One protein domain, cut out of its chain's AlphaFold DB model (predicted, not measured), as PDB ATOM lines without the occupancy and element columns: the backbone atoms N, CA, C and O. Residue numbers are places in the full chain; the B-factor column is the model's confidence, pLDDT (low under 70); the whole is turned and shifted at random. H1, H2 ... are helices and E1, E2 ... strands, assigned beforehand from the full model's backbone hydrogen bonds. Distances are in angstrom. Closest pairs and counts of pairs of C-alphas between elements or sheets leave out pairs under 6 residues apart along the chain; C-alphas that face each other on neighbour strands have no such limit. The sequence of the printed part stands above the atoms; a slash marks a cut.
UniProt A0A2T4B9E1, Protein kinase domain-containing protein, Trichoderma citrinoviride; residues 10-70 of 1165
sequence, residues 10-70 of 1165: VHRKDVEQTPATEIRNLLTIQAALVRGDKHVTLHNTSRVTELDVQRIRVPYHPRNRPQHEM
ATOM      1  N   VAL A  10     132.581  35.139  36.798       96.50
ATOM      2  CA  VAL A  10     132.645  36.391  36.033       96.50
ATOM      3  C   VAL A  10     132.079  37.548  36.855       96.50
ATOM      4  O   VAL A  10     130.900  37.543  37.212       96.50
ATOM      5  N   HIS A  11     132.905  38.565  37.079       96.75
ATOM      6  CA  HIS A  11     132.496  39.907  37.481       96.75
ATOM      7  C   HIS A  11     132.342  40.788  36.234       96.75
ATOM      8  O   HIS A  11     133.120  40.664  35.288       96.75
ATOM      9  N   ARG A  12     131.357  41.692  36.235       96.25
ATOM     10  CA  ARG A  12     131.162  42.696  35.178       96.25
ATOM     11  C   ARG A  12     131.776  44.025  35.616       96.25
ATOM     12  O   ARG A  12     131.474  44.492  36.709       96.25
ATOM     13  N   LYS A  13     132.586  44.633  34.750       96.00
ATOM     14  CA  LYS A  13     132.953  46.056  34.792       96.00
ATOM     15  C   LYS A  13     132.263  46.734  33.612       96.00
ATOM     16  O   LYS A  13     132.363  46.239  32.491       96.00
ATOM     17  N   ASP A  14     131.561  47.828  33.865       95.06
ATOM     18  CA  ASP A  14     130.990  48.654  32.804       95.06
ATOM     19  C   ASP A  14     132.044  49.640  32.287       95.06
ATOM     20  O   ASP A  14     132.741  50.282  33.074       95.06
ATOM     21  N   VAL A  15     132.192  49.698  30.963       94.31
ATOM     22  CA  VAL A  15     133.137  50.549  30.223       94.31
ATOM     23  C   VAL A  15     132.514  50.973  28.891       94.31
ATOM     24  O   VAL A  15     131.528  50.384  28.438       94.31
ATOM     25  N   GLU A  16     133.110  51.946  28.212       94.38
ATOM     26  CA  GLU A  16     132.745  52.244  26.827       94.38
ATOM     27  C   GLU A  16     133.035  51.037  25.910       94.38
ATOM     28  O   GLU A  16     134.078  50.388  25.993       94.38
ATOM     29  N   GLN A  17     132.064  50.686  25.064       92.94
ATOM     30  CA  GLN A  17     132.125  49.490  24.227       92.94
ATOM     31  C   GLN A  17     132.932  49.760  22.953       92.94
ATOM     32  O   GLN A  17     132.454  50.429  22.040       92.94
ATOM     33  N   THR A  18     134.113  49.152  22.844       90.12
ATOM     34  CA  THR A  18     134.959  49.224  21.640       90.12
ATOM     35  C   THR A  18     135.002  47.878  20.901       90.12
ATOM     36  O   THR A  18     134.756  46.841  21.526       90.12
ATOM     37  N   PRO A  19     135.374  47.826  19.604       87.81
ATOM     38  CA  PRO A  19     135.586  46.557  18.894       87.81
ATOM     39  C   PRO A  19     136.606  45.641  19.598       87.81
ATOM     40  O   PRO A  19     136.412  44.430  19.691       87.81
ATOM     41  N   ALA A  20     137.644  46.225  20.204       87.31
ATOM     42  CA  ALA A  20     138.656  45.496  20.969       87.31
ATOM     43  C   ALA A  20     138.127  44.864  22.274       87.31
ATOM     44  O   ALA A  20     138.773  43.974  22.826       87.31
ATOM     45  N   THR A  21     136.957  45.276  22.774       90.31
ATOM     46  CA  THR A  21     136.404  44.796  24.055       90.31
ATOM     47  C   THR A  21     136.086  43.298  24.035       90.31
ATOM     48  O   THR A  21     136.325  42.611  25.030       90.31
ATOM     49  N   GLU A  22     135.612  42.763  22.907       90.81
ATOM     50  CA  GLU A  22     135.355  41.323  22.755       90.81
ATOM     51  C   GLU A  22     136.660  40.515  22.811       90.81
ATOM     52  O   GLU A  22     136.791  39.588  23.611       90.81
ATOM     53  N   ILE A  23     137.658  40.915  22.016       89.50
ATOM     54  CA  ILE A  23     138.964  40.247  21.943       89.50
ATOM     55  C   ILE A  23     139.686  40.332  23.296       89.50
ATOM     56  O   ILE A  23     140.204  39.324  23.781       89.50
ATOM     57  N   ARG A  24     139.643  41.497  23.963       91.19
ATOM     58  CA  ARG A  24     140.152  41.679  25.333       91.19
ATOM     59  C   ARG A  24     139.477  40.720  26.309       91.19
ATOM     60  O   ARG A  24     140.173  40.085  27.094       91.19
ATOM     61  N   ASN A  25     138.152  40.576  26.258       93.69
ATOM     62  CA  ASN A  25     137.432  39.640  27.124       93.69
ATOM     63  C   ASN A  25     137.840  38.186  26.858       93.69
ATOM     64  O   ASN A  25     138.156  37.479  27.811       93.69
ATOM     65  N   LEU A  26     137.904  37.755  25.595       92.94
ATOM     66  CA  LEU A  26     138.314  36.400  25.213       92.94
ATOM     67  C   LEU A  26     139.720  36.054  25.741       92.94
ATOM     68  O   LEU A  26     139.913  35.015  26.375       92.94
ATOM     69  N   LEU A  27     140.686  36.955  25.535       92.50
ATOM     70  CA  LEU A  27     142.068  36.805  26.007       92.50
ATOM     71  C   LEU A  27     142.163  36.827  27.538       92.50
ATOM     72  O   LEU A  27     142.904  36.037  28.116       92.50
ATOM     73  N   THR A  28     141.379  37.673  28.210       93.62
ATOM     74  CA  THR A  28     141.311  37.726  29.677       93.62
ATOM     75  C   THR A  28     140.672  36.465  30.276       93.62
ATOM     76  O   THR A  28     141.158  35.985  31.299       93.62
ATOM     77  N   ILE A  29     139.666  35.847  29.637       93.56
ATOM     78  CA  ILE A  29     139.162  34.524  30.057       93.56
ATOM     79  C   ILE A  29     140.247  33.456  29.866       93.56
ATOM     80  O   ILE A  29     140.476  32.654  30.768       93.56
ATOM     81  N   GLN A  30     140.937  33.446  28.719       92.88
ATOM     82  CA  GLN A  30     141.999  32.475  28.439       92.88
ATOM     83  C   GLN A  30     143.160  32.589  29.441       92.88
ATOM     84  O   GLN A  30     143.595  31.573  29.982       92.88
ATOM     85  N   ALA A  31     143.620  33.806  29.745       92.81
ATOM     86  CA  ALA A  31     144.658  34.057  30.742       92.81
ATOM     87  C   ALA A  31     144.208  33.646  32.155       92.81
ATOM     88  O   ALA A  31     144.933  32.926  32.841       92.81
ATOM     89  N   ALA A  32     142.990  34.022  32.567       93.25
ATOM     90  CA  ALA A  32     142.419  33.611  33.851       93.25
ATOM     91  C   ALA A  32     142.332  32.082  33.982       93.25
ATOM     92  O   ALA A  32     142.712  31.537  35.018       93.25
ATOM     93  N   LEU A  33     141.909  31.376  32.926       92.00
ATOM     94  CA  LEU A  33     141.938  29.916  32.897       92.00
ATOM     95  C   LEU A  33     143.362  29.384  33.059       92.00
ATOM     96  O   LEU A  33     143.579  28.596  33.967       92.00
ATOM     97  N   VAL A  34     144.331  29.829  32.250       91.31
ATOM     98  CA  VAL A  34     145.732  29.356  32.295       91.31
ATOM     99  C   VAL A  34     146.358  29.516  33.688       91.31
ATOM    100  O   VAL A  34     146.995  28.574  34.166       91.31
ATOM    101  N   ARG A  35     146.118  30.654  34.359       92.31
ATOM    102  CA  ARG A  35     146.559  30.933  35.743       92.31
ATOM    103  C   ARG A  35     145.834  30.103  36.814       92.31
ATOM    104  O   ARG A  35     146.279  30.036  37.956       92.31
ATOM    105  N   GLY A  36     144.709  29.480  36.465       91.94
ATOM    106  CA  GLY A  36     143.823  28.762  37.384       91.94
ATOM    107  C   GLY A  36     142.915  29.656  38.230       91.94
ATOM    108  O   GLY A  36     142.418  29.234  39.279       91.94
ATOM    109  N   ASP A  37     142.676  30.892  37.787       93.69
ATOM    110  CA  ASP A  37     141.894  31.877  38.524       93.69
ATOM    111  C   ASP A  37     140.424  31.472  38.646       93.69
ATOM    112  O   ASP A  37     139.767  31.062  37.688       93.69
ATOM    113  N   LYS A  38     139.871  31.643  39.851       93.56
ATOM    114  CA  LYS A  38     138.445  31.407  40.139       93.56
ATOM    115  C   LYS A  38     137.559  32.607  39.797       93.56
ATOM    116  O   LYS A  38     136.348  32.440  39.690       93.56
ATOM    117  N   HIS A  39     138.153  33.784  39.607       94.88
ATOM    118  CA  HIS A  39     137.472  35.052  39.357       94.88
ATOM    119  C   HIS A  39     138.075  35.749  38.137       94.88
ATOM    120  O   HIS A  39     139.291  35.751  37.970       94.88
ATOM    121  N   VAL A  40     137.235  36.371  37.310       95.06
ATOM    122  CA  VAL A  40     137.672  37.170  36.156       95.06
ATOM    123  C   VAL A  40     136.769  38.389  35.981       95.06
ATOM    124  O   VAL A  40     135.551  38.281  36.128       95.06
ATOM    125  N   THR A  41     137.346  39.545  35.653       95.81
ATOM    126  CA  THR A  41     136.587  40.777  35.384       95.81
ATOM    127  C   THR A  41     136.467  40.998  33.882       95.81
ATOM    128  O   THR A  41     137.459  41.252  33.190       95.81
ATOM    129  N   LEU A  42     135.241  40.895  33.370       95.81
ATOM    130  CA  LEU A  42     134.911  41.092  31.963       95.81
ATOM    131  C   LEU A  42     134.182  42.414  31.751       95.81
ATOM    132  O   LEU A  42     133.423  42.888  32.595       95.81
ATOM    133  N   HIS A  43     134.445  43.017  30.601       95.12
ATOM    134  CA  HIS A  43     133.896  44.304  30.214       95.12
ATOM    135  C   HIS A  43     132.512  44.107  29.598       95.12
ATOM    136  O   HIS A  43     132.347  43.263  28.717       95.12
ATOM    137  N   ASN A  44     131.520  44.844  30.098       96.31
ATOM    138  CA  ASN A  44     130.125  44.883  29.635       96.31
ATOM    139  C   ASN A  44     129.348  43.541  29.652       96.31
ATOM    140  O   ASN A  44     128.161  43.509  29.325       96.31
ATOM    141  N   THR A  45     129.950  42.440  30.124       95.69
ATOM    142  CA  THR A  45     129.300  41.128  30.306       95.69
ATOM    143  C   THR A  45     129.507  40.561  31.713       95.69
ATOM    144  O   THR A  45     130.558  40.721  32.324       95.69
ATOM    145  N   SER A  46     128.492  39.856  32.222       95.69
ATOM    146  CA  SER A  46     128.522  39.073  33.470       95.69
ATOM    147  C   SER A  46     128.594  37.554  33.229       95.69
ATOM    148  O   SER A  46     128.449  36.757  34.159       95.69
ATOM    149  N   ARG A  47     128.799  37.130  31.974       94.88
ATOM    150  CA  ARG A  47     128.849  35.720  31.560       94.88
ATOM    151  C   ARG A  47     129.893  35.479  30.471       94.88
ATOM    152  O   ARG A  47     130.073  36.318  29.592       94.88
ATOM    153  N   VAL A  48     130.500  34.295  30.510       94.69
ATOM    154  CA  VAL A  48     131.144  33.673  29.346       94.69
ATOM    155  C   VAL A  48     130.035  33.142  28.428       94.69
ATOM    156  O   VAL A  48     128.996  32.689  28.920       94.69
ATOM    157  N   THR A  49     130.222  33.211  27.113       93.56
ATOM    158  CA  THR A  49     129.328  32.612  26.110       93.56
ATOM    159  C   THR A  49     129.874  31.275  25.606       93.56
ATOM    160  O   THR A  49     131.056  30.975  25.753       93.56
ATOM    161  N   GLU A  50     129.031  30.463  24.966       91.56
ATOM    162  CA  GLU A  50     129.497  29.213  24.349       91.56
ATOM    163  C   GLU A  50     130.499  29.476  23.207       91.56
ATOM    164  O   GLU A  50     131.457  28.729  23.032       91.56
ATOM    165  N   LEU A  51     130.344  30.595  22.487       91.88
ATOM    166  CA  LEU A  51     131.275  31.034  21.445       91.88
ATOM    167  C   LEU A  51     132.665  31.369  22.015       91.88
ATOM    168  O   LEU A  51     133.678  31.035  21.398       91.88
ATOM    169  N   ASP A  52     132.732  31.967  23.210       92.00
ATOM    170  CA  ASP A  52     134.003  32.170  23.916       92.00
ATOM    171  C   ASP A  52     134.644  30.818  24.259       92.00
ATOM    172  O   ASP A  52     135.811  30.593  23.948       92.00
ATOM    173  N   VAL A  53     133.875  29.880  24.832       90.00
ATOM    174  CA  VAL A  53     134.365  28.529  25.179       90.00
ATOM    175  C   VAL A  53     134.885  27.775  23.961       90.00
ATOM    176  O   VAL A  53     135.880  27.059  24.079       90.00
ATOM    177  N   GLN A  54     134.273  27.958  22.790       89.44
ATOM    178  CA  GLN A  54     134.740  27.391  21.523       89.44
ATOM    179  C   GLN A  54     136.049  28.039  21.036       89.44
ATOM    180  O   GLN A  54     136.955  27.318  20.606       89.44
ATOM    181  N   ARG A  55     136.189  29.369  21.155       90.44
ATOM    182  CA  ARG A  55     137.361  30.135  20.677       90.44
ATOM    183  C   ARG A  55     138.582  30.070  21.605       90.44
ATOM    184  O   ARG A  55     139.704  30.172  21.110       90.44
ATOM    185  N   ILE A  56     138.388  29.875  22.911       88.94
ATOM    186  CA  ILE A  56     139.456  29.768  23.922       88.94
ATOM    187  C   ILE A  56     140.450  28.646  23.587       88.94
ATOM    188  O   ILE A  56     140.068  27.496  23.355       88.94
ATOM    189  N   ARG A  57     141.750  28.960  23.642       86.25
ATOM    190  CA  ARG A  57     142.860  28.009  23.494       86.25
ATOM    191  C   ARG A  57     143.566  27.820  24.841       86.25
ATOM    192  O   ARG A  57     144.342  28.663  25.275       86.25
ATOM    193  N   VAL A  58     143.283  26.700  25.503       82.00
ATOM    194  CA  VAL A  58     143.961  26.243  26.732       82.00
ATOM    195  C   VAL A  58     144.740  24.952  26.449       82.00
ATOM    196  O   VAL A  58     144.296  24.175  25.601       82.00
ATOM    197  N   PRO A  59     145.860  24.679  27.150       74.19
ATOM    198  CA  PRO A  59     146.751  23.560  26.821       74.19
ATOM    199  C   PRO A  59     146.259  22.186  27.303       74.19
ATOM    200  O   PRO A  59     147.002  21.212  27.243       74.19
ATOM    201  N   TYR A  60     145.030  22.090  27.812       74.81
ATOM    202  CA  TYR A  60     144.471  20.877  28.404       74.81
ATOM    203  C   TYR A  60     143.054  20.603  27.894       74.81
ATOM    204  O   TYR A  60     142.293  21.510  27.546       74.81
ATOM    205  N   HIS A  61     142.691  19.322  27.875       68.56
ATOM    206  CA  HIS A  61     141.364  18.843  27.506       68.56
ATOM    207  C   HIS A  61     140.897  17.790  28.531       68.56
ATOM    208  O   HIS A  61     141.730  17.006  28.989       68.56
ATOM    209  N   PRO A  62     139.603  17.742  28.912       65.38
ATOM    210  CA  PRO A  62     138.506  18.614  28.483       65.38
ATOM    211  C   PRO A  62     138.573  20.027  29.081       65.38
ATOM    212  O   PRO A  62     138.922  20.208  30.246       65.38
ATOM    213  N   ARG A  63     138.117  21.026  28.306       66.75
ATOM    214  CA  ARG A  63     137.981  22.437  28.746       66.75
ATOM    215  C   ARG A  63     137.044  22.616  29.954       66.75
ATOM    216  O   ARG A  63     137.061  23.657  30.599       66.75
ATOM    217  N   ASN A  64     136.243  21.594  30.261       67.50
ATOM    218  CA  ASN A  64     135.287  21.565  31.368       67.50
ATOM    219  C   ASN A  64     135.911  21.172  32.721       67.50
ATOM    220  O   ASN A  64     135.220  21.243  33.738       67.50
ATOM    221  N   ARG A  65     137.187  20.754  32.756       75.56
ATOM    222  CA  ARG A  65     137.889  20.478  34.018       75.56
ATOM    223  C   ARG A  65     137.970  21.762  34.864       75.56
ATOM    224  O   ARG A  65     138.231  22.822  34.293       75.56
ATOM    225  N   PRO A  66     137.768  21.719  36.197       79.69
ATOM    226  CA  PRO A  66     137.965  22.896  37.037       79.69
ATOM    227  C   PRO A  66     139.402  23.410  36.908       79.69
ATOM    228  O   PRO A  66     140.351  22.682  37.175       79.69
ATOM    229  N   GLN A  67     139.566  24.677  36.534       77.81
ATOM    230  CA  GLN A  67     140.855  25.309  36.217       77.81
ATOM    231  C   GLN A  67     141.822  25.425  37.413       77.81
ATOM    232  O   GLN A  67     142.963  25.832  37.263       77.81
ATOM    233  N   HIS A  68     141.372  25.069  38.617       82.38
ATOM    234  CA  HIS A  68     142.205  25.002  39.817       82.38
ATOM    235  C   HIS A  68     142.648  23.569  40.165       82.38
ATOM    236  O   HIS A  68     143.388  23.383  41.130       82.38
ATOM    237  N   GLU A  69     142.201  22.551  39.421       86.50
ATOM    238  CA  GLU A  69     142.749  21.198  39.525       86.50
ATOM    239  C   GLU A  69     144.084  21.104  38.784       86.50
ATOM    240  O   GLU A  69     144.233  21.603  37.668       86.50
ATOM    241  N   MET A  70     145.047  20.389  39.368       87.56
ATOM    242  CA  MET A  70     146.311  20.131  38.686       87.56
ATOM    243  C   MET A  70     146.101  19.182  37.500       87.56
ATOM    244  O   MET A  70     145.570  18.075  37.643       87.56
TER     245      MET A  70
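What this domain is: This is residues 10 to 70 of the 1165 residues of the protein "Protein kinase domain-containing protein" of Trichoderma citrinoviride (UniProt A0A2T4B9E1). One long helix, H1, packs beside E2 of a small two-stranded sheet, E1 and E2, while a short helix, H2, stands crosswise near H1. A tail without named elements, residues 56 to 70, loops away at one end of the long axis. The printed part has 61 residues in the order E1, H1, E2, H2; the sheet, E1 next to E2, is parallel and the class is mixed, helices and strands. The whole is compact, with a radius of gyration of the C-alphas of 11.6 A, yet elongated in outline, spanning 37 by 19 by 16 A.

Where its parts are: E1, residues 10 to 13, begins at C-alpha 10 (132.645, 36.391, 36.033) and is 9.7 A long. H1, residues 20 to 35, runs 22.2 A from C-alpha 20 at (138.656, 45.496, 20.969). E2, residues 39 to 43, is 13.5 A long. H2, residues 50 to 55, is 8.7 A long and ends at C-alpha 55 (137.361, 30.135, 20.677).

How they stand to each other: E1 and E2 are parallel neighbours, with 38 degrees between their directions; N 11 and O 40 are 2.8 A apart, and N 42 and O 11 2.9 A, both within hydrogen-bond range. E1, H1 and E2 form a strand-helix-strand unit, two parallel neighbour strands with a helix between them in the chain, and its crossover is left-handed. The closest C-alphas of H1 and E2, Asn 25 and Leu 42, are 5.6 A apart. H1 and H2 are close but not clearly touching, the closest C-alphas, Leu 26 and Asp 52, being 6.2 A apart, and about perpendicular at 80 degrees. E1 and H2 are apart. In H1 and H2 every O i to N i+4 pair is within hydrogen-bond range.

The domain as a whole: The two farthest C-alphas, those of Glu 16 and Met 70, are 36.8 A apart. The printed part has no cut; the link from H1 to E2 is tight, and those from E1 to H1 and E2 to H2 are short. Mean pLDDT of the printed part is 89.3, with residues 61 to 64 under 70.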